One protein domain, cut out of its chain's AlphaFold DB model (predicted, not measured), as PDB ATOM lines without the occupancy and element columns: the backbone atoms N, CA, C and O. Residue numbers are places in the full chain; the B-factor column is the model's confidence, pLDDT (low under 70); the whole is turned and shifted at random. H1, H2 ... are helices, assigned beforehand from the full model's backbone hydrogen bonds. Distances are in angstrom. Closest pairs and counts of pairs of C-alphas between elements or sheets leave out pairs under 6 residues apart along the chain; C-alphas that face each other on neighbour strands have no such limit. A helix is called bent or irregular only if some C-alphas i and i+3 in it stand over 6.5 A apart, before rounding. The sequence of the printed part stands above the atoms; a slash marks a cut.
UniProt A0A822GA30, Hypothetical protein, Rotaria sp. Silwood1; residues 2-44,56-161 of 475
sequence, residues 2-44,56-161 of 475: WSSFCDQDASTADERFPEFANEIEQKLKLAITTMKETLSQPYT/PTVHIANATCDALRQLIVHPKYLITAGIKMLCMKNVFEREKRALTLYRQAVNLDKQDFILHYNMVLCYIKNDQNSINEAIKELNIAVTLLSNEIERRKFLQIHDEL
ATOM      1  N   TRP A   2     152.397 129.349 138.325       39.12
ATOM      2  CA  TRP A   2     153.159 128.783 137.202       39.12
ATOM      3  C   TRP A   2     152.714 127.351 136.872       39.12
ATOM      4  O   TRP A   2     152.380 127.065 135.734       39.12
ATOM      5  N   SER A   3     152.550 126.489 137.885       36.78
ATOM      6  CA  SER A   3     151.998 125.135 137.696       36.78
ATOM      7  C   SER A   3     150.631 125.133 136.996       36.78
ATOM      8  O   SER A   3     150.438 124.420 136.027       36.78
ATOM      9  N   SER A   4     149.716 126.016 137.404       42.62
ATOM     10  CA  SER A   4     148.387 126.157 136.790       42.62
ATOM     11  C   SER A   4     148.394 126.806 135.401       42.62
ATOM     12  O   SER A   4     147.365 126.774 134.738       42.62
ATOM     13  N   PHE A   5     149.499 127.441 134.998       39.72
ATOM     14  CA  PHE A   5     149.696 128.025 133.668       39.72
ATOM     15  C   PHE A   5     150.336 127.000 132.716       39.72
ATOM     16  O   PHE A   5     149.916 126.883 131.573       39.72
ATOM     17  N   CYS A   6     151.290 126.199 133.204       40.69
ATOM     18  CA  CYS A   6     151.946 125.132 132.441       40.69
ATOM     19  C   CYS A   6     151.066 123.898 132.187       40.69
ATOM     20  O   CYS A   6     151.337 123.162 131.246       40.69
ATOM     21  N   ASP A   7     150.037 123.672 133.007       41.38
ATOM     22  CA  ASP A   7     149.097 122.552 132.849       41.38
ATOM     23  C   ASP A   7     147.987 122.830 131.807       41.38
ATOM     24  O   ASP A   7     147.073 122.019 131.646       41.38
ATOM     25  N   GLN A   8     148.021 123.976 131.115       54.34
ATOM     26  CA  GLN A   8     147.032 124.340 130.094       54.34
ATOM     27  C   GLN A   8     147.576 124.071 128.683       54.34
ATOM     28  O   GLN A   8     148.787 124.071 128.465       54.34
ATOM     29  N   ASP A   9     146.691 123.822 127.714       63.62
ATOM     30  CA  ASP A   9     147.115 123.699 126.317       63.62
ATOM     31  C   ASP A   9     147.746 125.003 125.798       63.62
ATOM     32  O   ASP A   9     147.546 126.086 126.355       63.62
ATOM     33  N   ALA A  10     148.538 124.895 124.726       44.53
ATOM     34  CA  ALA A  10     149.308 126.014 124.185       44.53
ATOM     35  C   ALA A  10     148.433 127.238 123.841       44.53
ATOM     36  O   ALA A  10     148.848 128.366 124.086       44.53
ATOM     37  N   SER A  11     147.203 127.024 123.358       56.81
ATOM     38  CA  SER A  11     146.244 128.107 123.097       56.81
ATOM     39  C   SER A  11     145.821 128.845 124.366       56.81
ATOM     40  O   SER A  11     145.772 130.072 124.382       56.81
ATOM     41  N   THR A  12     145.554 128.115 125.446       61.81
ATOM     42  CA  THR A  12     145.140 128.707 126.722       61.81
ATOM     43  C   THR A  12     146.311 129.422 127.407       61.81
ATOM     44  O   THR A  12     146.119 130.444 128.068       61.81
ATOM     45  N   ALA A  13     147.537 128.918 127.234       51.84
ATOM     46  CA  ALA A  13     148.744 129.585 127.713       51.84
ATOM     47  C   ALA A  13     148.955 130.935 127.005       51.84
ATOM     48  O   ALA A  13     149.191 131.939 127.678       51.84
ATOM     49  N   ASP A  14     148.790 130.990 125.681       54.81
ATOM     50  CA  ASP A  14     148.925 132.231 124.908       54.81
ATOM     51  C   ASP A  14     147.858 133.273 125.283       54.81
ATOM     52  O   ASP A  14     148.175 134.452 125.450       54.81
ATOM     53  N   GLU A  15     146.607 132.852 125.502       72.69
ATOM     54  CA  GLU A  15     145.525 133.756 125.920       72.69
ATOM     55  C   GLU A  15     145.747 134.354 127.315       72.69
ATOM     56  O   GLU A  15     145.398 135.510 127.564       72.69
ATOM     57  N   ARG A  16     146.350 133.593 128.236       72.75
ATOM     58  CA  ARG A  16     146.561 134.023 129.630       72.75
ATOM     59  C   ARG A  16     147.933 134.632 129.882       72.75
ATOM     60  O   ARG A  16     148.161 135.202 130.953       72.75
ATOM     61  N   PHE A  17     148.844 134.544 128.916       65.88
ATOM     62  CA  PHE A  17     150.182 135.117 129.020       65.88
ATOM     63  C   PHE A  17     150.165 136.620 129.362       65.88
ATOM     64  O   PHE A  17     150.932 137.017 130.241       65.88
ATOM     65  N   PRO A  18     149.284 137.468 128.785       74.81
ATOM     66  CA  PRO A  18     149.215 138.885 129.144       74.81
ATOM     67  C   PRO A  18     148.792 139.129 130.599       74.81
ATOM     68  O   PRO A  18     149.344 140.015 131.255       74.81
ATOM     69  N   GLU A  19     147.848 138.343 131.129       76.50
ATOM     70  CA  GLU A  19     147.411 138.442 132.531       76.50
ATOM     71  C   GLU A  19     148.554 138.075 133.479       76.50
ATOM     72  O   GLU A  19     148.854 138.802 134.428       76.50
ATOM     73  N   PHE A  20     149.237 136.974 133.168       70.19
ATOM     74  CA  PHE A  20     150.392 136.510 133.916       70.19
ATOM     75  C   PHE A  20     151.550 137.520 133.872       70.19
ATOM     76  O   PHE A  20     152.126 137.852 134.911       70.19
ATOM     77  N   ALA A  21     151.861 138.067 132.694       61.50
ATOM     78  CA  ALA A  21     152.889 139.089 132.519       61.50
ATOM     79  C   ALA A  21     152.574 140.364 133.318       61.50
ATOM     80  O   ALA A  21     153.453 140.887 134.007       61.50
ATOM     81  N   ASN A  22     151.320 140.827 133.295       74.38
ATOM     82  CA  ASN A  22     150.882 141.984 134.074       74.38
ATOM     83  C   ASN A  22     151.010 141.729 135.587       74.38
ATOM     84  O   ASN A  22     151.490 142.585 136.324       74.38
ATOM     85  N   GLU A  23     150.654 140.539 136.075       72.19
ATOM     86  CA  GLU A  23     150.801 140.208 137.498       72.19
ATOM     87  C   GLU A  23     152.276 140.188 137.949       72.19
ATOM     88  O   GLU A  23     152.626 140.721 139.009       72.19
ATOM     89  N   ILE A  24     153.156 139.615 137.124       68.19
ATOM     90  CA  ILE A  24     154.613 139.619 137.319       68.19
ATOM     91  C   ILE A  24     155.148 141.057 137.366       68.19
ATOM     92  O   ILE A  24     155.923 141.404 138.262       68.19
ATOM     93  N   GLU A  25     154.687 141.920 136.458       70.38
ATOM     94  CA  GLU A  25     155.036 143.340 136.433       70.38
ATOM     95  C   GLU A  25     154.586 144.068 137.713       70.38
ATOM     96  O   GLU A  25     155.358 144.841 138.286       70.38
ATOM     97  N   GLN A  26     153.378 143.796 138.218       76.94
ATOM     98  CA  GLN A  26     152.883 144.387 139.470       76.94
ATOM     99  C   GLN A  26     153.714 143.951 140.682       76.94
ATOM    100  O   GLN A  26     154.073 144.785 141.516       76.94
ATOM    101  N   LYS A  27     154.090 142.668 140.769       71.81
ATOM    102  CA  LYS A  27     154.967 142.166 141.844       71.81
ATOM    103  C   LYS A  27     156.356 142.794 141.790       71.81
ATOM    104  O   LYS A  27     156.898 143.166 142.831       71.81
ATOM    105  N   LEU A  28     156.911 142.976 140.591       64.12
ATOM    106  CA  LEU A  28     158.164 143.707 140.387       64.12
ATOM    107  C   LEU A  28     158.057 145.162 140.847       64.12
ATOM    108  O   LEU A  28     158.914 145.631 141.594       64.12
ATOM    109  N   LYS A  29     156.998 145.872 140.441       73.75
ATOM    110  CA  LYS A  29     156.747 147.259 140.864       73.75
ATOM    111  C   LYS A  29     156.622 147.373 142.380       73.75
ATOM    112  O   LYS A  29     157.209 148.287 142.959       73.75
ATOM    113  N   LEU A  30     155.922 146.437 143.023       77.19
ATOM    114  CA  LEU A  30     155.803 146.386 144.479       77.19
ATOM    115  C   LEU A  30     157.170 146.178 145.139       77.19
ATOM    116  O   LEU A  30     157.557 146.984 145.977       77.19
ATOM    117  N   ALA A  31     157.941 145.176 144.706       65.94
ATOM    118  CA  ALA A  31     159.271 144.905 145.250       65.94
ATOM    119  C   ALA A  31     160.224 146.103 145.086       65.94
ATOM    120  O   ALA A  31     160.935 146.470 146.023       65.94
ATOM    121  N   ILE A  32     160.209 146.759 143.920       70.19
ATOM    122  CA  ILE A  32     160.981 147.984 143.665       70.19
ATOM    123  C   ILE A  32     160.541 149.114 144.597       70.19
ATOM    124  O   ILE A  32     161.391 149.831 145.123       70.19
ATOM    125  N   THR A  33     159.236 149.275 144.815       76.31
ATOM    126  CA  THR A  33     158.690 150.303 145.710       76.31
ATOM    127  C   THR A  33     159.114 150.042 147.151       76.31
ATOM    128  O   THR A  33     159.680 150.932 147.775       76.31
ATOM    129  N   THR A  34     158.989 148.806 147.640       73.12
ATOM    130  CA  THR A  34     159.457 148.407 148.974       73.12
ATOM    131  C   THR A  34     160.960 148.631 149.144       73.12
ATOM    132  O   THR A  34     161.395 149.137 150.178       73.12
ATOM    133  N   MET A  35     161.775 148.316 148.128       68.12
ATOM    134  CA  MET A  35     163.211 148.618 148.157       68.12
ATOM    135  C   MET A  35     163.467 150.124 148.242       68.12
ATOM    136  O   MET A  35     164.280 150.553 149.057       68.12
ATOM    137  N   LYS A  36     162.759 150.938 147.449       72.56
ATOM    138  CA  LYS A  36     162.875 152.402 147.493       72.56
ATOM    139  C   LYS A  36     162.464 152.963 148.848       72.56
ATOM    140  O   LYS A  36     163.193 153.786 149.383       72.56
ATOM    141  N   GLU A  37     161.351 152.514 149.416       76.94
ATOM    142  CA  GLU A  37     160.880 152.938 150.739       76.94
ATOM    143  C   GLU A  37     161.893 152.577 151.825       76.94
ATOM    144  O   GLU A  37     162.273 153.436 152.614       76.94
ATOM    145  N   THR A  38     162.413 151.346 151.798       69.31
ATOM    146  CA  THR A  38     163.452 150.876 152.729       69.31
ATOM    147  C   THR A  38     164.729 151.715 152.620       69.31
ATOM    148  O   THR A  38     165.338 152.046 153.632       69.31
ATOM    149  N   LEU A  39     165.118 152.098 151.401       66.62
ATOM    150  CA  LEU A  39     166.275 152.962 151.138       66.62
ATOM    151  C   LEU A  39     166.035 154.438 151.485       66.62
ATOM    152  O   LEU A  39     166.995 155.165 151.723       66.62
ATOM    153  N   SER A  40     164.778 154.886 151.477       72.56
ATOM    154  CA  SER A  40     164.396 156.285 151.709       72.56
ATOM    155  C   SER A  40     164.153 156.600 153.183       72.56
ATOM    156  O   SER A  40     164.075 157.776 153.541       72.56
ATOM    157  N   GLN A  41     164.015 155.588 154.048       71.81
ATOM    158  CA  GLN A  41     163.909 155.839 155.481       71.81
ATOM    159  C   GLN A  41     165.231 156.434 155.995       71.81
ATOM    160  O   GLN A  41     166.293 155.850 155.761       71.81
ATOM    161  N   PRO A  42     165.198 157.597 156.678       58.44
ATOM    162  CA  PRO A  42     166.396 158.208 157.228       58.44
ATOM    163  C   PRO A  42     167.035 157.225 158.202       58.44
ATOM    164  O   PRO A  42     166.426 156.823 159.192       58.44
ATOM    165  N   TYR A  43     168.257 156.809 157.879       55.12
ATOM    166  CA  TYR A  43     169.011 155.834 158.649       55.12
ATOM    167  C   TYR A  43     169.250 156.393 160.055       55.12
ATOM    168  O   TYR A  43     170.152 157.202 160.260       55.12
ATOM    169  N   THR A  44     168.435 156.002 161.035       50.41
ATOM    170  CA  THR A  44     168.750 156.239 162.443       50.41
ATOM    171  C   THR A  44     169.852 155.253 162.805       50.41
ATOM    172  O   THR A  44     169.586 154.047 162.808       50.41
ATOM    173  N   PRO A  56     173.423 147.731 154.028       58.12
ATOM    174  CA  PRO A  56     172.508 148.081 152.936       58.12
ATOM    175  C   PRO A  56     172.573 147.069 151.786       58.12
ATOM    176  O   PRO A  56     171.554 146.617 151.270       58.12
ATOM    177  N   THR A  57     173.783 146.633 151.436       60.34
ATOM    178  CA  THR A  57     174.037 145.732 150.309       60.34
ATOM    179  C   THR A  57     173.480 144.329 150.545       60.34
ATOM    180  O   THR A  57     172.992 143.706 149.608       60.34
ATOM    181  N   VAL A  58     173.504 143.840 151.791       62.62
ATOM    182  CA  VAL A  58     172.969 142.518 152.158       62.62
ATOM    183  C   VAL A  58     171.439 142.525 152.164       62.62
ATOM    184  O   VAL A  58     170.827 141.584 151.663       62.62
ATOM    185  N   HIS A  59     170.800 143.588 152.660       65.88
ATOM    186  CA  HIS A  59     169.339 143.705 152.615       65.88
ATOM    187  C   HIS A  59     168.806 143.819 151.184       65.88
ATOM    188  O   HIS A  59     167.861 143.116 150.833       65.88
ATOM    189  N   ILE A  60     169.441 144.642 150.344       65.75
ATOM    190  CA  ILE A  60     169.074 144.779 148.926       65.75
ATOM    191  C   ILE A  60     169.291 143.456 148.187       65.75
ATOM    192  O   ILE A  60     168.440 143.047 147.400       65.75
ATOM    193  N   ALA A  61     170.396 142.758 148.459       64.00
ATOM    194  CA  ALA A  61     170.667 141.435 147.907       64.00
ATOM    195  C   ALA A  61     169.575 140.423 148.271       64.00
ATOM    196  O   ALA A  61     169.042 139.757 147.387       64.00
ATOM    197  N   ASN A  62     169.207 140.351 149.551       67.44
ATOM    198  CA  ASN A  62     168.164 139.449 150.029       67.44
ATOM    199  C   ASN A  62     166.816 139.771 149.379       67.44
ATOM    200  O   ASN A  62     166.207 138.883 148.793       67.44
ATOM    201  N   ALA A  63     166.412 141.044 149.378       68.25
ATOM    202  CA  ALA A  63     165.168 141.487 148.752       68.25
ATOM    203  C   ALA A  63     165.147 141.213 147.238       68.25
ATOM    204  O   ALA A  63     164.138 140.765 146.700       68.25
ATOM    205  N   THR A  64     166.274 141.422 146.548       66.38
ATOM    206  CA  THR A  64     166.409 141.118 145.114       66.38
ATOM    207  C   THR A  64     166.284 139.619 144.858       66.38
ATOM    208  O   THR A  64     165.621 139.208 143.908       66.38
ATOM    209  N   CYS A  65     166.896 138.783 145.695       65.56
ATOM    210  CA  CYS A  65     166.811 137.333 145.567       65.56
ATOM    211  C   CYS A  65     165.419 136.798 145.902       65.56
ATOM    212  O   CYS A  65     164.951 135.910 145.196       65.56
ATOM    213  N   ASP A  66     164.736 137.362 146.895       68.12
ATOM    214  CA  ASP A  66     163.351 137.015 147.214       68.12
ATOM    215  C   ASP A  66     162.401 137.438 146.090       68.12
ATOM    216  O   ASP A  66     161.552 136.648 145.682       68.12
ATOM    217  N   ALA A  67     162.593 138.629 145.512       65.88
ATOM    218  CA  ALA A  67     161.842 139.076 144.342       65.88
ATOM    219  C   ALA A  67     162.079 138.148 143.140       65.88
ATOM    220  O   ALA A  67     161.123 137.651 142.552       65.88
ATOM    221  N   LEU A  68     163.335 137.824 142.815       62.22
ATOM    222  CA  LEU A  68     163.671 136.882 141.736       62.22
ATOM    223  C   LEU A  68     163.116 135.477 141.996       62.22
ATOM    224  O   LEU A  68     162.653 134.820 141.067       62.22
ATOM    225  N   ARG A  69     163.107 135.033 143.256       64.62
ATOM    226  CA  ARG A  69     162.492 133.773 143.675       64.62
ATOM    227  C   ARG A  69     160.969 133.811 143.594       64.62
ATOM    228  O   ARG A  69     160.380 132.750 143.488       64.62
ATOM    229  N   GLN A  70     160.318 134.969 143.662       65.56
ATOM    230  CA  GLN A  70     158.865 135.096 143.486       65.56
ATOM    231  C   GLN A  70     158.457 135.218 142.013       65.56
ATOM    232  O   GLN A  70     157.345 134.835 141.654       65.56
ATOM    233  N   LEU A  71     159.364 135.676 141.147       63.31
ATOM    234  CA  LEU A  71     159.179 135.793 139.695       63.31
ATOM    235  C   LEU A  71     159.363 134.442 138.974       63.31
ATOM    236  O   LEU A  71     159.942 134.384 137.893       63.31
ATOM    237  N   ILE A  72     158.907 133.341 139.586       62.56
ATOM    238  CA  ILE A  72     159.088 131.955 139.115       62.56
ATOM    239  C   ILE A  72     158.386 131.756 137.773       62.56
ATOM    240  O   ILE A  72     157.214 131.389 137.724       62.56
ATOM    241  N   VAL A  73     159.120 131.984 136.690       64.31
ATOM    242  CA  VAL A  73     158.641 131.727 135.327       64.31
ATOM    243  C   VAL A  73     159.658 130.925 134.524       64.31
ATOM    244  O   VAL A  73     159.293 130.108 133.693       64.31
ATOM    245  N   HIS A  74     160.958 131.125 134.762       76.81
ATOM    246  CA  HIS A  74     161.976 130.554 133.886       76.81
ATOM    247  C   HIS A  74     163.262 130.176 134.646       76.81
ATOM    248  O   HIS A  74     163.775 131.011 135.403       76.81
ATOM    249  N   PRO A  75     163.838 128.975 134.418       80.12
ATOM    250  CA  PRO A  75     165.072 128.518 135.069       80.12
ATOM    251  C   PRO A  75     166.223 129.530 134.951       80.12
ATOM    252  O   PRO A  75     166.910 129.804 135.932       80.12
ATOM    253  N   LYS A  76     166.361 130.188 133.791       83.25
ATOM    254  CA  LYS A  76     167.339 131.271 133.538       83.25
ATOM    255  C   LYS A  76     167.362 132.374 134.608       83.25
ATOM    256  O   LYS A  76     168.443 132.854 134.958       83.25
ATOM    257  N   TYR A  77     166.210 132.786 135.148       83.38
ATOM    258  CA  TYR A  77     166.169 133.827 136.186       83.38
ATOM    259  C   TYR A  77     166.686 133.312 137.528       83.38
ATOM    260  O   TYR A  77     167.432 134.020 138.205       83.38
ATOM    261  N   LEU A  78     166.362 132.065 137.881       84.38
ATOM    262  CA  LEU A  78     166.877 131.407 139.082       84.38
ATOM    263  C   LEU A  78     168.388 131.161 138.980       84.38
ATOM    264  O   LEU A  78     169.110 131.417 139.942       84.38
ATOM    265  N   ILE A  79     168.876 130.759 137.803       84.56
ATOM    266  CA  ILE A  79     170.311 130.612 137.523       84.56
ATOM    267  C   ILE A  79     171.019 131.959 137.703       84.56
ATOM    268  O   ILE A  79     171.993 132.059 138.446       84.56
ATOM    269  N   THR A  80     170.488 133.021 137.096       86.19
ATOM    270  CA  THR A  80     171.052 134.375 137.211       86.19
ATOM    271  C   THR A  80     171.061 134.866 138.663       86.19
ATOM    272  O   THR A  80     172.042 135.460 139.112       86.19
ATOM    273  N   ALA A  81     169.990 134.606 139.418       83.81
ATOM    274  CA  ALA A  81     169.909 134.935 140.839       83.81
ATOM    275  C   ALA A  81     170.960 134.170 141.660       83.81
ATOM    276  O   ALA A  81     171.621 134.765 142.509       83.81
ATOM    277  N   GLY A  82     171.152 132.878 141.376       86.69
ATOM    278  CA  GLY A  82     172.176 132.045 142.006       86.69
ATOM    279  C   GLY A  82     173.594 132.553 141.733       86.69
ATOM    280  O   GLY A  82     174.387 132.673 142.667       86.69
ATOM    281  N   ILE A  83     173.893 132.947 140.489       86.50
ATOM    282  CA  ILE A  83     175.197 133.521 140.115       86.50
ATOM    283  C   ILE A  83     175.431 134.824 140.879       86.50
ATOM    284  O   ILE A  83     176.471 134.993 141.516       86.50
ATOM    285  N   LYS A  84     174.442 135.728 140.885       87.06
ATOM    286  CA  LYS A  84     174.526 136.984 141.642       87.06
ATOM    287  C   LYS A  84     174.772 136.731 143.126       87.06
ATOM    288  O   LYS A  84     175.609 137.411 143.711       87.06
ATOM    289  N   MET A  85     174.102 135.736 143.710       86.75
ATOM    290  CA  MET A  85     174.296 135.351 145.107       86.75
ATOM    291  C   MET A  85     175.740 134.897 145.373       86.75
ATOM    292  O   MET A  85     176.356 135.351 146.335       86.75
ATOM    293  N   LEU A  86     176.325 134.074 144.497       84.62
ATOM    294  CA  LEU A  86     177.725 133.639 144.619       84.62
ATOM    295  C   LEU A  86     178.732 134.792 144.521       84.62
ATOM    296  O   LEU A  86     179.789 134.736 145.151       84.62
ATOM    297  N   CYS A  87     178.422 135.838 143.755       83.88
ATOM    298  CA  CYS A  87     179.288 137.008 143.597       83.88
ATOM    299  C   CYS A  87     179.257 137.969 144.800       83.88
ATOM    300  O   CYS A  87     180.098 138.867 144.892       83.88
ATOM    301  N   MET A  88     178.321 137.812 145.738       84.69
ATOM    302  CA  MET A  88     178.195 138.710 146.886       84.69
ATOM    303  C   MET A  88     179.217 138.366 147.977       84.69
ATOM    304  O   MET A  88     179.169 137.311 148.608       84.69
ATOM    305  N   LYS A  89     180.159 139.280 148.245       73.06
ATOM    306  CA  LYS A  89     181.242 139.052 149.224       73.06
ATOM    307  C   LYS A  89     180.765 138.909 150.677       73.06
ATOM    308  O   LYS A  89     181.398 138.169 151.419       73.06
ATOM    309  N   ASN A  90     179.650 139.547 151.045       73.00
ATOM    310  CA  ASN A  90     179.241 139.739 152.446       73.00
ATOM    311  C   ASN A  90     177.935 139.020 152.829       73.00
ATOM    312  O   ASN A  90     177.338 139.333 153.854       73.00
ATOM    313  N   VAL A  91     177.453 138.086 152.007       70.88
ATOM    314  CA  VAL A  91     176.255 137.306 152.346       70.88
ATOM    315  C   VAL A  91     176.693 136.023 153.047       70.88
ATOM    316  O   VAL A  91     177.334 135.163 152.443       70.88
ATOM    317  N   PHE A  92     176.352 135.907 154.334       71.00
ATOM    318  CA  PHE A  92     176.505 134.664 155.089       71.00
ATOM    319  C   PHE A  92     175.707 133.551 154.392       71.00
ATOM    320  O   PHE A  92     174.574 133.777 153.963       71.00
ATOM    321  N   GLU A  93     176.310 132.368 154.240       83.31
ATOM    322  CA  GLU A  93     175.703 131.211 153.560       83.31
ATOM    323  C   GLU A  93     175.278 131.452 152.100       83.31
ATOM    324  O   GLU A  93     174.346 130.812 151.597       83.31
ATOM    325  N   ARG A  94     175.956 132.357 151.378       86.94
ATOM    326  CA  ARG A  94     175.657 132.621 149.959       86.94
ATOM    327  C   ARG A  94     175.671 131.351 149.111       86.94
ATOM    328  O   ARG A  94     174.828 131.206 148.233       86.94
ATOM    329  N   GLU A  95     176.564 130.408 149.404       88.19
ATOM    330  CA  GLU A  95     176.660 129.134 148.701       88.19
ATOM    331  C   GLU A  95     175.422 128.260 148.952       88.19
ATOM    332  O   GLU A  95     174.866 127.711 148.002       88.19
ATOM    333  N   LYS A  96     174.903 128.204 150.189       89.25
ATOM    334  CA  LYS A  96     173.654 127.478 150.511       89.25
ATOM    335  C   LYS A  96     172.440 128.107 149.830       89.25
ATOM    336  O   LYS A  96     171.552 127.401 149.342       89.25
ATOM    337  N   ARG A  97     172.389 129.440 149.777       88.88
ATOM    338  CA  ARG A  97     171.297 130.178 149.125       88.88
ATOM    339  C   ARG A  97     171.331 130.024 147.608       88.88
ATOM    340  O   ARG A  97     170.297 129.726 147.015       88.88
ATOM    341  N   ALA A  98     172.509 130.145 146.998       90.75
ATOM    342  CA  ALA A  98     172.709 129.871 145.578       90.75
ATOM    343  C   ALA A  98     172.326 128.425 145.238       90.75
ATOM    344  O   ALA A  98     171.551 128.200 144.314       90.75
ATOM    345  N   LEU A  99     172.755 127.454 146.051       92.56
ATOM    346  CA  LEU A  99     172.386 126.050 145.881       92.56
ATOM    347  C   LEU A  99     170.870 125.830 145.949       92.56
ATOM    348  O   LEU A  99     170.325 125.034 145.188       92.56
ATOM    349  N   THR A 100     170.170 126.547 146.831       91.50
ATOM    350  CA  THR A 100     168.704 126.483 146.918       91.50
ATOM    351  C   THR A 100     168.048 126.985 145.629       91.50
ATOM    352  O   THR A 100     167.132 126.336 145.127       91.50
ATOM    353  N   LEU A 101     168.531 128.100 145.071       91.06
ATOM    354  CA  LEU A 101     168.037 128.647 143.802       91.06
ATOM    355  C   LEU A 101     168.317 127.698 142.633       91.06
ATOM    356  O   LEU A 101     167.434 127.452 141.814       91.06
ATOM    357  N   TYR A 102     169.506 127.101 142.588       94.00
ATOM    358  CA  TYR A 102     169.846 126.129 141.556       94.00
ATOM    359  C   TYR A 102     169.009 124.851 141.655       94.00
ATOM    360  O   TYR A 102     168.473 124.400 140.652       94.00
ATOM    361  N   ARG A 103     168.767 124.312 142.854       93.31
ATOM    362  CA  ARG A 103     167.851 123.167 143.024       93.31
ATOM    363  C   ARG A 103     166.438 123.470 142.521       93.31
ATOM    364  O   ARG A 103     165.791 122.598 141.952       93.31
ATOM    365  N   GLN A 104     165.961 124.702 142.705       92.12
ATOM    366  CA  GLN A 104     164.684 125.134 142.132       92.12
ATOM    367  C   GLN A 104     164.743 125.215 140.605       92.12
ATOM    368  O   GLN A 104     163.816 124.748 139.950       92.12
ATOM    369  N   ALA A 105     165.827 125.752 140.042       91.56
ATOM    370  CA  ALA A 105     166.028 125.792 138.598       91.56
ATOM    371  C   ALA A 105     166.086 124.382 137.987       91.56
ATOM    372  O   ALA A 105     165.486 124.174 136.942       91.56
ATOM    373  N   VAL A 106     166.701 123.404 138.673       93.44
ATOM    374  CA  VAL A 106     166.840 122.018 138.171       93.44
ATOM    375  C   VAL A 106     165.474 121.357 138.064       93.44
ATOM    376  O   VAL A 106     165.221 120.569 137.160       93.44
ATOM    377  N   ASN A 107     164.557 121.688 138.973       92.00
ATOM    378  CA  ASN A 107     163.192 121.182 138.898       92.00
ATOM    379  C   ASN A 107     162.415 121.744 137.698       92.00
ATOM    380  O   ASN A 107     161.445 121.113 137.283       92.00
ATOM    381  N   LEU A 108     162.818 122.901 137.163       90.25
ATOM    382  CA  LEU A 108     162.212 123.507 135.976       90.25
ATOM    383  C   LEU A 108     162.888 123.033 134.686       90.25
ATOM    384  O   LEU A 108     162.194 122.751 133.717       90.25
ATOM    385  N   ASP A 109     164.217 122.927 134.679       91.19
ATOM    386  CA  ASP A 109     164.991 122.428 133.546       91.19
ATOM    387  C   ASP A 109     166.178 121.586 134.032       91.19
ATOM    388  O   ASP A 109     167.140 122.090 134.612       91.19
ATOM    389  N   LYS A 110     166.092 120.276 133.786       93.62
ATOM    390  CA  LYS A 110     167.121 119.288 134.148       93.62
ATOM    391  C   LYS A 110     168.207 119.132 133.081       93.62
ATOM    392  O   LYS A 110     169.120 118.340 133.277       93.62
ATOM    393  N   GLN A 111     168.061 119.781 131.926       93.25
ATOM    394  CA  GLN A 111     168.973 119.654 130.787       93.25
ATOM    395  C   GLN A 111     169.875 120.890 130.633       93.25
ATOM    396  O   GLN A 111     170.704 120.943 129.726       93.25
ATOM    397  N   ASP A 112     169.760 121.874 131.531       90.06
ATOM    398  CA  ASP A 112     170.609 123.062 131.529       90.06
ATOM    399  C   ASP A 112     172.006 122.741 132.097       90.06
ATOM    400  O   ASP A 112     172.197 122.526 133.297       90.06
ATOM    401  N   PHE A 113     173.021 122.725 131.230       90.75
ATOM    402  CA  PHE A 113     174.394 122.417 131.641       90.75
ATOM    403  C   PHE A 113     175.001 123.488 132.570       90.75
ATOM    404  O   PHE A 113     175.791 123.152 133.457       90.75
ATOM    405  N   ILE A 114     174.650 124.771 132.378       88.88
ATOM    406  CA  ILE A 114     175.191 125.903 133.151       88.88
ATOM    407  C   ILE A 114     174.751 125.762 134.601       88.88
ATOM    408  O   ILE A 114     175.519 126.004 135.536       88.88
ATOM    409  N   LEU A 115     173.505 125.348 134.786       93.06
ATOM    410  CA  LEU A 115     172.926 125.090 136.083       93.06
ATOM    411  C   LEU A 115     173.678 123.997 136.852       93.06
ATOM    412  O   LEU A 115     174.130 124.244 137.974       93.06
ATOM    413  N   HIS A 116     173.857 122.825 136.239       94.31
ATOM    414  CA  HIS A 116     174.581 121.714 136.856       94.31
ATOM    415  C   HIS A 116     176.032 122.097 137.177       94.31
ATOM    416  O   HIS A 116     176.497 121.872 138.295       94.31
ATOM    417  N   TYR A 117     176.719 122.791 136.262       92.00
ATOM    418  CA  TYR A 117     178.073 123.301 136.497       92.00
ATOM    419  C   TYR A 117     178.148 124.257 137.701       92.00
ATOM    420  O   TYR A 117     179.019 124.128 138.562       92.00
ATOM    421  N   ASN A 118     177.204 125.193 137.822       91.94
ATOM    422  CA  ASN A 118     177.190 126.143 138.934       91.94
ATOM    423  C   ASN A 118     176.843 125.493 140.288       91.94
ATOM    424  O   ASN A 118     177.284 125.980 141.336       91.94
ATOM    425  N   MET A 119     176.102 124.380 140.293       93.94
ATOM    426  CA  MET A 119     175.864 123.591 141.507       93.94
ATOM    427  C   MET A 119     177.143 122.935 142.035       93.94
ATOM    428  O   MET A 119     177.324 122.908 143.253       93.94
ATOM    429  N   VAL A 120     178.060 122.498 141.162       93.38
ATOM    430  CA  VAL A 120     179.379 121.952 141.552       93.38
ATOM    431  C   VAL A 120     180.131 122.943 142.439       93.38
ATOM    432  O   VAL A 120     180.594 122.589 143.522       93.38
ATOM    433  N   LEU A 121     180.195 124.210 142.016       88.62
ATOM    434  CA  LEU A 121     180.867 125.274 142.768       88.62
ATOM    435  C   LEU A 121     180.227 125.512 144.137       88.62
ATOM    436  O   LEU A 121     180.934 125.795 145.103       88.62
ATOM    437  N   CYS A 122     178.899 125.408 144.223       90.94
ATOM    438  CA  CYS A 122     178.190 125.551 145.490       90.94
ATOM    439  C   CYS A 122     178.469 124.379 146.424       90.94
ATOM    440  O   CYS A 122     178.668 124.604 147.611       90.94
ATOM    441  N   TYR A 123     178.493 123.153 145.904       92.12
ATOM    442  CA  TYR A 123     178.787 121.971 146.702       92.12
ATOM    443  C   TYR A 123     180.219 122.005 147.239       92.12
ATOM    444  O   TYR A 123     180.386 121.970 148.451       92.12
ATOM    445  N   ILE A 124     181.229 122.213 146.385       88.94
ATOM    446  CA  ILE A 124     182.648 122.257 146.797       88.94
ATOM    447  C   ILE A 124     182.897 123.262 147.930       88.94
ATOM    448  O   ILE A 124     183.714 123.018 148.811       88.94
ATOM    449  N   LYS A 125     182.201 124.401 147.908       85.38
ATOM    450  CA  LYS A 125     182.391 125.478 148.886       85.38
ATOM    451  C   LYS A 125     181.580 125.323 150.179       85.38
ATOM    452  O   LYS A 125     181.729 126.157 151.062       85.38
ATOM    453  N   ASN A 126     180.702 124.328 150.288       84.00
ATOM    454  CA  ASN A 126     179.761 124.180 151.407       84.00
ATOM    455  C   ASN A 126     180.174 123.072 152.409       84.00
ATOM    456  O   ASN A 126     179.324 122.564 153.135       84.00
ATOM    457  N   ASP A 127     181.469 122.730 152.453       76.00
ATOM    458  CA  ASP A 127     182.134 121.764 153.350       76.00
ATOM    459  C   ASP A 127     181.621 120.296 153.324       76.00
ATOM    460  O   ASP A 127     180.709 119.918 152.587       76.00
ATOM    461  N   GLN A 128     182.317 119.438 154.086       53.84
ATOM    462  CA  GLN A 128     182.869 118.097 153.781       53.84
ATOM    463  C   GLN A 128     181.959 116.954 153.269       53.84
ATOM    464  O   GLN A 128     182.490 115.942 152.819       53.84
ATOM    465  N   ASN A 129     180.631 117.090 153.237       58.41
ATOM    466  CA  ASN A 129     179.710 116.028 152.776       58.41
ATOM    467  C   ASN A 129     179.111 116.292 151.384       58.41
ATOM    468  O   ASN A 129     178.004 115.861 151.092       58.41
ATOM    469  N   SER A 130     179.820 117.052 150.554       79.94
ATOM    470  CA  SER A 130     179.302 117.641 149.312       79.94
ATOM    471  C   SER A 130     180.110 117.276 148.062       79.94
ATOM    472  O   SER A 130     179.721 117.619 146.947       79.94
ATOM    473  N   ILE A 131     181.239 116.574 148.215       88.38
ATOM    474  CA  ILE A 131     182.116 116.212 147.089       88.38
ATOM    475  C   ILE A 131     181.435 115.193 146.168       88.38
ATOM    476  O   ILE A 131     181.539 115.311 144.949       88.38
ATOM    477  N   ASN A 132     180.702 114.222 146.717       91.38
ATOM    478  CA  ASN A 132     180.010 113.213 145.910       91.38
ATOM    479  C   ASN A 132     178.901 113.844 145.060       91.38
ATOM    480  O   ASN A 132     178.740 113.515 143.886       91.38
ATOM    481  N   GLU A 133     178.171 114.794 145.634       93.38
ATOM    482  CA  GLU A 133     177.166 115.599 144.960       93.38
ATOM    483  C   GLU A 133     177.819 116.475 143.894       93.38
ATOM    484  O   GLU A 133     177.351 116.489 142.761       93.38
ATOM    485  N   ALA A 134     178.940 117.132 144.202       93.06
ATOM    486  CA  ALA A 134     179.697 117.910 143.225       93.06
ATOM    487  C   ALA A 134     180.147 117.052 142.030       93.06
ATOM    488  O   ALA A 134     179.970 117.460 140.886       93.06
ATOM    489  N   ILE A 135     180.673 115.847 142.275       93.94
ATOM    490  CA  ILE A 135     181.066 114.902 141.217       93.94
ATOM    491  C   ILE A 135     179.845 114.470 140.399       93.94
ATOM    492  O   ILE A 135     179.906 114.434 139.171       93.94
ATOM    493  N   LYS A 136     178.719 114.173 141.058       95.50
ATOM    494  CA  LYS A 136     177.474 113.800 140.382       95.50
ATOM    495  C   LYS A 136     176.983 114.915 139.457       95.50
ATOM    496  O   LYS A 136     176.696 114.640 138.295       95.50
ATOM    497  N   GLU A 137     176.919 116.152 139.945       95.44
ATOM    498  CA  GLU A 137     176.503 117.303 139.137       95.44
ATOM    499  C   GLU A 137     177.492 117.591 137.997       95.44
ATOM    500  O   GLU A 137     177.075 117.899 136.883       95.44
ATOM    501  N   LEU A 138     178.799 117.426 138.233       95.31
ATOM    502  CA  LEU A 138     179.822 117.593 137.200       95.31
ATOM    503  C   LEU A 138     179.661 116.563 136.075       95.31
ATOM    504  O   LEU A 138     179.717 116.927 134.904       95.31
ATOM    505  N   ASN A 139     179.414 115.297 136.413       96.00
ATOM    506  CA  ASN A 139     179.178 114.243 135.424       96.00
ATOM    507  C   ASN A 139     177.929 114.527 134.576       96.00
ATOM    508  O   ASN A 139     177.943 114.309 133.362       96.00
ATOM    509  N   ILE A 140     176.866 115.055 135.194       94.69
ATOM    510  CA  ILE A 140     175.668 115.493 134.470       94.69
ATOM    511  C   ILE A 140     176.024 116.643 133.522       94.69
ATOM    512  O   ILE A 140     175.751 116.545 132.328       94.69
ATOM    513  N   ALA A 141     176.699 117.688 134.009       92.06
ATOM    514  CA  ALA A 141     177.097 118.835 133.193       92.06
ATOM    515  C   ALA A 141     177.971 118.435 131.989       92.06
ATOM    516  O   ALA A 141     177.749 118.926 130.885       92.06
ATOM    517  N   VAL A 142     178.924 117.515 132.176       91.06
ATOM    518  CA  VAL A 142     179.777 116.990 131.094       91.06
ATOM    519  C   VAL A 142     178.951 116.238 130.051       91.06
ATOM    520  O   VAL A 142     179.140 116.454 128.856       91.06
ATOM    521  N   THR A 143     178.009 115.397 130.487       94.38
ATOM    522  CA  THR A 143     177.120 114.657 129.577       94.38
ATOM    523  C   THR A 143     176.258 115.618 128.752       94.38
ATOM    524  O   THR A 143     176.179 115.491 127.532       94.38
ATOM    525  N   LEU A 144     175.665 116.623 129.402       92.12
ATOM    526  CA  LEU A 144     174.843 117.639 128.739       92.12
ATOM    527  C   LEU A 144     175.651 118.470 127.739       92.12
ATOM    528  O   LEU A 144     175.190 118.712 126.626       92.12
ATOM    529  N   LEU A 145     176.874 118.866 128.106       87.56
ATOM    530  CA  LEU A 145     177.769 119.594 127.213       87.56
ATOM    531  C   LEU A 145     178.153 118.755 125.989       87.56
ATOM    532  O   LEU A 145     178.165 119.282 124.880       87.56
ATOM    533  N   SER A 146     178.437 117.461 126.168       85.31
ATOM    534  CA  SER A 146     178.733 116.553 125.051       85.31
ATOM    535  C   SER A 146     177.557 116.472 124.078       85.31
ATOM    536  O   SER A 146     177.741 116.674 122.879       85.31
ATOM    537  N   ASN A 147     176.343 116.279 124.602       86.00
ATOM    538  CA  ASN A 147     175.122 116.214 123.799       86.00
ATOM    539  C   ASN A 147     174.857 117.528 123.047       86.00
ATOM    540  O   ASN A 147     174.482 117.509 121.877       86.00
ATOM    541  N   GLU A 148     175.069 118.679 123.692       83.12
ATOM    542  CA  GLU A 148     174.908 119.993 123.061       83.12
ATOM    543  C   GLU A 148     175.946 120.220 121.948       83.12
ATOM    544  O   GLU A 148     175.606 120.716 120.873       83.12
ATOM    545  N   ILE A 149     177.203 119.814 122.158       83.62
ATOM    546  CA  ILE A 149     178.248 119.874 121.123       83.62
ATOM    547  C   ILE A 149     177.879 118.983 119.930       83.62
ATOM    548  O   ILE A 149     177.998 119.415 118.783       83.62
ATOM    549  N   GLU A 150     177.426 117.753 120.174       78.62
ATOM    550  CA  GLU A 150     176.979 116.833 119.120       78.62
ATOM    551  C   GLU A 150     175.772 117.383 118.355       78.62
ATOM    552  O   GLU A 150     175.763 117.373 117.122       78.62
ATOM    553  N   ARG A 151     174.797 117.962 119.063       74.56
ATOM    554  CA  ARG A 151     173.635 118.620 118.458       74.56
ATOM    555  C   ARG A 151     174.041 119.779 117.552       74.56
ATOM    556  O   ARG A 151     173.514 119.897 116.449       74.56
ATOM    557  N   ARG A 152     174.982 120.626 117.982       79.88
ATOM    558  CA  ARG A 152     175.479 121.744 117.159       79.88
ATOM    559  C   ARG A 152     176.196 121.260 115.906       79.88
ATOM    560  O   ARG A 152     175.958 121.815 114.839       79.88
ATOM    561  N   LYS A 153     177.002 120.198 116.007       79.44
ATOM    562  CA  LYS A 153     177.625 119.566 114.832       79.44
ATOM    563  C   LYS A 153     176.576 119.054 113.845       79.44
ATOM    564  O   LYS A 153     176.716 119.274 112.648       79.44
ATOM    565  N   PHE A 154     175.516 118.410 114.335       71.75
ATOM    566  CA  PHE A 154     174.422 117.934 113.488       71.75
ATOM    567  C   PHE A 154     173.697 119.083 112.771       71.75
ATOM    568  O   PHE A 154     173.459 118.997 111.569       71.75
ATOM    569  N   LEU A 155     173.386 120.172 113.486       76.25
ATOM    570  CA  LEU A 155     172.749 121.355 112.895       76.25
ATOM    571  C   LEU A 155     173.642 122.023 111.846       76.25
ATOM    572  O   LEU A 155     173.154 122.378 110.781       76.25
ATOM    573  N   GLN A 156     174.947 122.116 112.100       82.25
ATOM    574  CA  GLN A 156     175.899 122.648 111.127       82.25
ATOM    575  C   GLN A 156     175.931 121.807 109.840       82.25
ATOM    576  O   GLN A 156     175.840 122.360 108.749       82.25
ATOM    577  N   ILE A 157     175.984 120.473 109.959       78.88
ATOM    578  CA  ILE A 157     175.923 119.567 108.799       78.88
ATOM    579  C   ILE A 157     174.602 119.756 108.041       78.88
ATOM    580  O   ILE A 157     174.589 119.797 106.812       78.88
ATOM    581  N   HIS A 158     173.485 119.888 108.756       71.94
ATOM    582  CA  HIS A 158     172.181 120.122 108.142       71.94
ATOM    583  C   HIS A 158     172.127 121.458 107.383       71.94
ATOM    584  O   HIS A 158     171.626 121.502 106.259       71.94
ATOM    585  N   ASP A 159     172.665 122.535 107.952       75.06
ATOM    586  CA  ASP A 159     172.691 123.851 107.311       75.06
ATOM    587  C   ASP A 159     173.595 123.855 106.068       75.06
ATOM    588  O   ASP A 159     173.198 124.367 105.016       75.06
ATOM    589  N   GLU A 160     174.758 123.202 106.134       77.56
ATOM    590  CA  GLU A 160     175.659 122.993 104.991       77.56
ATOM    591  C   GLU A 160     174.984 122.187 103.864       77.56
ATOM    592  O   GLU A 160     175.068 122.557 102.691       77.56
ATOM    593  N   LEU A 161     174.236 121.132 104.204       70.38
ATOM    594  CA  LEU A 161     173.448 120.368 103.233       70.38
ATOM    595  C   LEU A 161     172.301 121.202 102.640       70.38
ATOM    596  O   LEU A 161     172.077 121.174 101.431       70.38
TER     597      LEU A 161
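AT A GLANCE: This is residues 2 to 44 and 56 to 161 of the 475 residues of the protein "Hypothetical protein" of Rotaria sp. Silwood1 (UniProt A0A822GA30). Helices stand side by side in a loose, zigzag slab: H4, H5 and H6 form an up-and-down bundle in the middle, H3 and then the long H2 lie on one side of it, and the long H7 lies on the other. Each of H3 to H7 folds back along the one before, residues 149 to 161 of H7 stick out as a free arm, and the short H1 packs near the beginning of H2. The printed part has 149 residues, with seven named helices, H1 to H7 in chain order, and no named strand; its class is all helix. The whole is loose, with a radius of gyration of the C-alphas of 19.1 A, and spans 66 by 49 by 29 A.

HOW THE PARTS SIT: H7, residues 131 to 161, touches H6, residues 113 to 124, with residues 131 to 145 alone. They form a helical hairpin at a shallow tilt of 18 degrees, and their closest C-alphas are those of Val 120 and Ala 134, 4.4 A apart. H6 also touches H5, residues 94 to 108, opposite ways at 32 degrees, a tilt only just short of steep; the closest C-alphas, of Glu 95 and Cys 122, are 5.0 A apart. H5 touches H4, residues 75 to 87, opposite ways at a shallow tilt of 10 degrees, with the C-alphas of Gly 82 and Ala 98 closest at 4.2 A. H4 and H6 are close but not clearly touching, with the C-alphas of Ile 79 and Leu 115 closest at 6.3 A. H3, residues 56 to 70, touches H4, opposite ways at a shallow tilt of 16 degrees; the closest C-alphas, of Cys 65 and Ala 81, are 6.1 A apart. H2, residues 10 to 40, touches H3 with residues 27 to 35 alone, and the C-alphas of Ala 31 and Ala 67 are closest at 6.4 A. H1, residues 2 to 6, only just touches H2, with 3 pairs of C-alphas within 8 A; the closest, of Phe 5 and Ala 13, are 6.2 A apart. H2 and H7 are apart. Every O i to N i+4 pair is within hydrogen-bond range in H1, H3, H4, H5 and H7, against 25 of 27 in H2 and 7 of 8 in H6.

IN THESE COORDINATES: H7 is 44.9 A long and ends at C-alpha 161 (173.448, 120.368, 103.233). H2 is 43.6 A long and begins at C-alpha 10 (149.308, 126.014, 124.185); it has a kink of 44 degrees near residue 17 and is irregular, with C-alphas 15 and 18 7.1 A apart. H5 measures 21.4 A, H3 21.1 A, H4 18.6 A, H6 17.3 A and H1 6.1 A.

THE WHOLE: The C-alphas farthest apart, of Thr 44 and Leu 161, are 69.4 A from each other. Residues 45 to 55 are not printed, and C-alphas 44 and 56 are 13.1 A apart across this cut. Of the links that are printed whole, none is long. The mean pLDDT of the printed part is 76.7; 44 residues are under 70, among them residues 2 to 14 and 56 to 73.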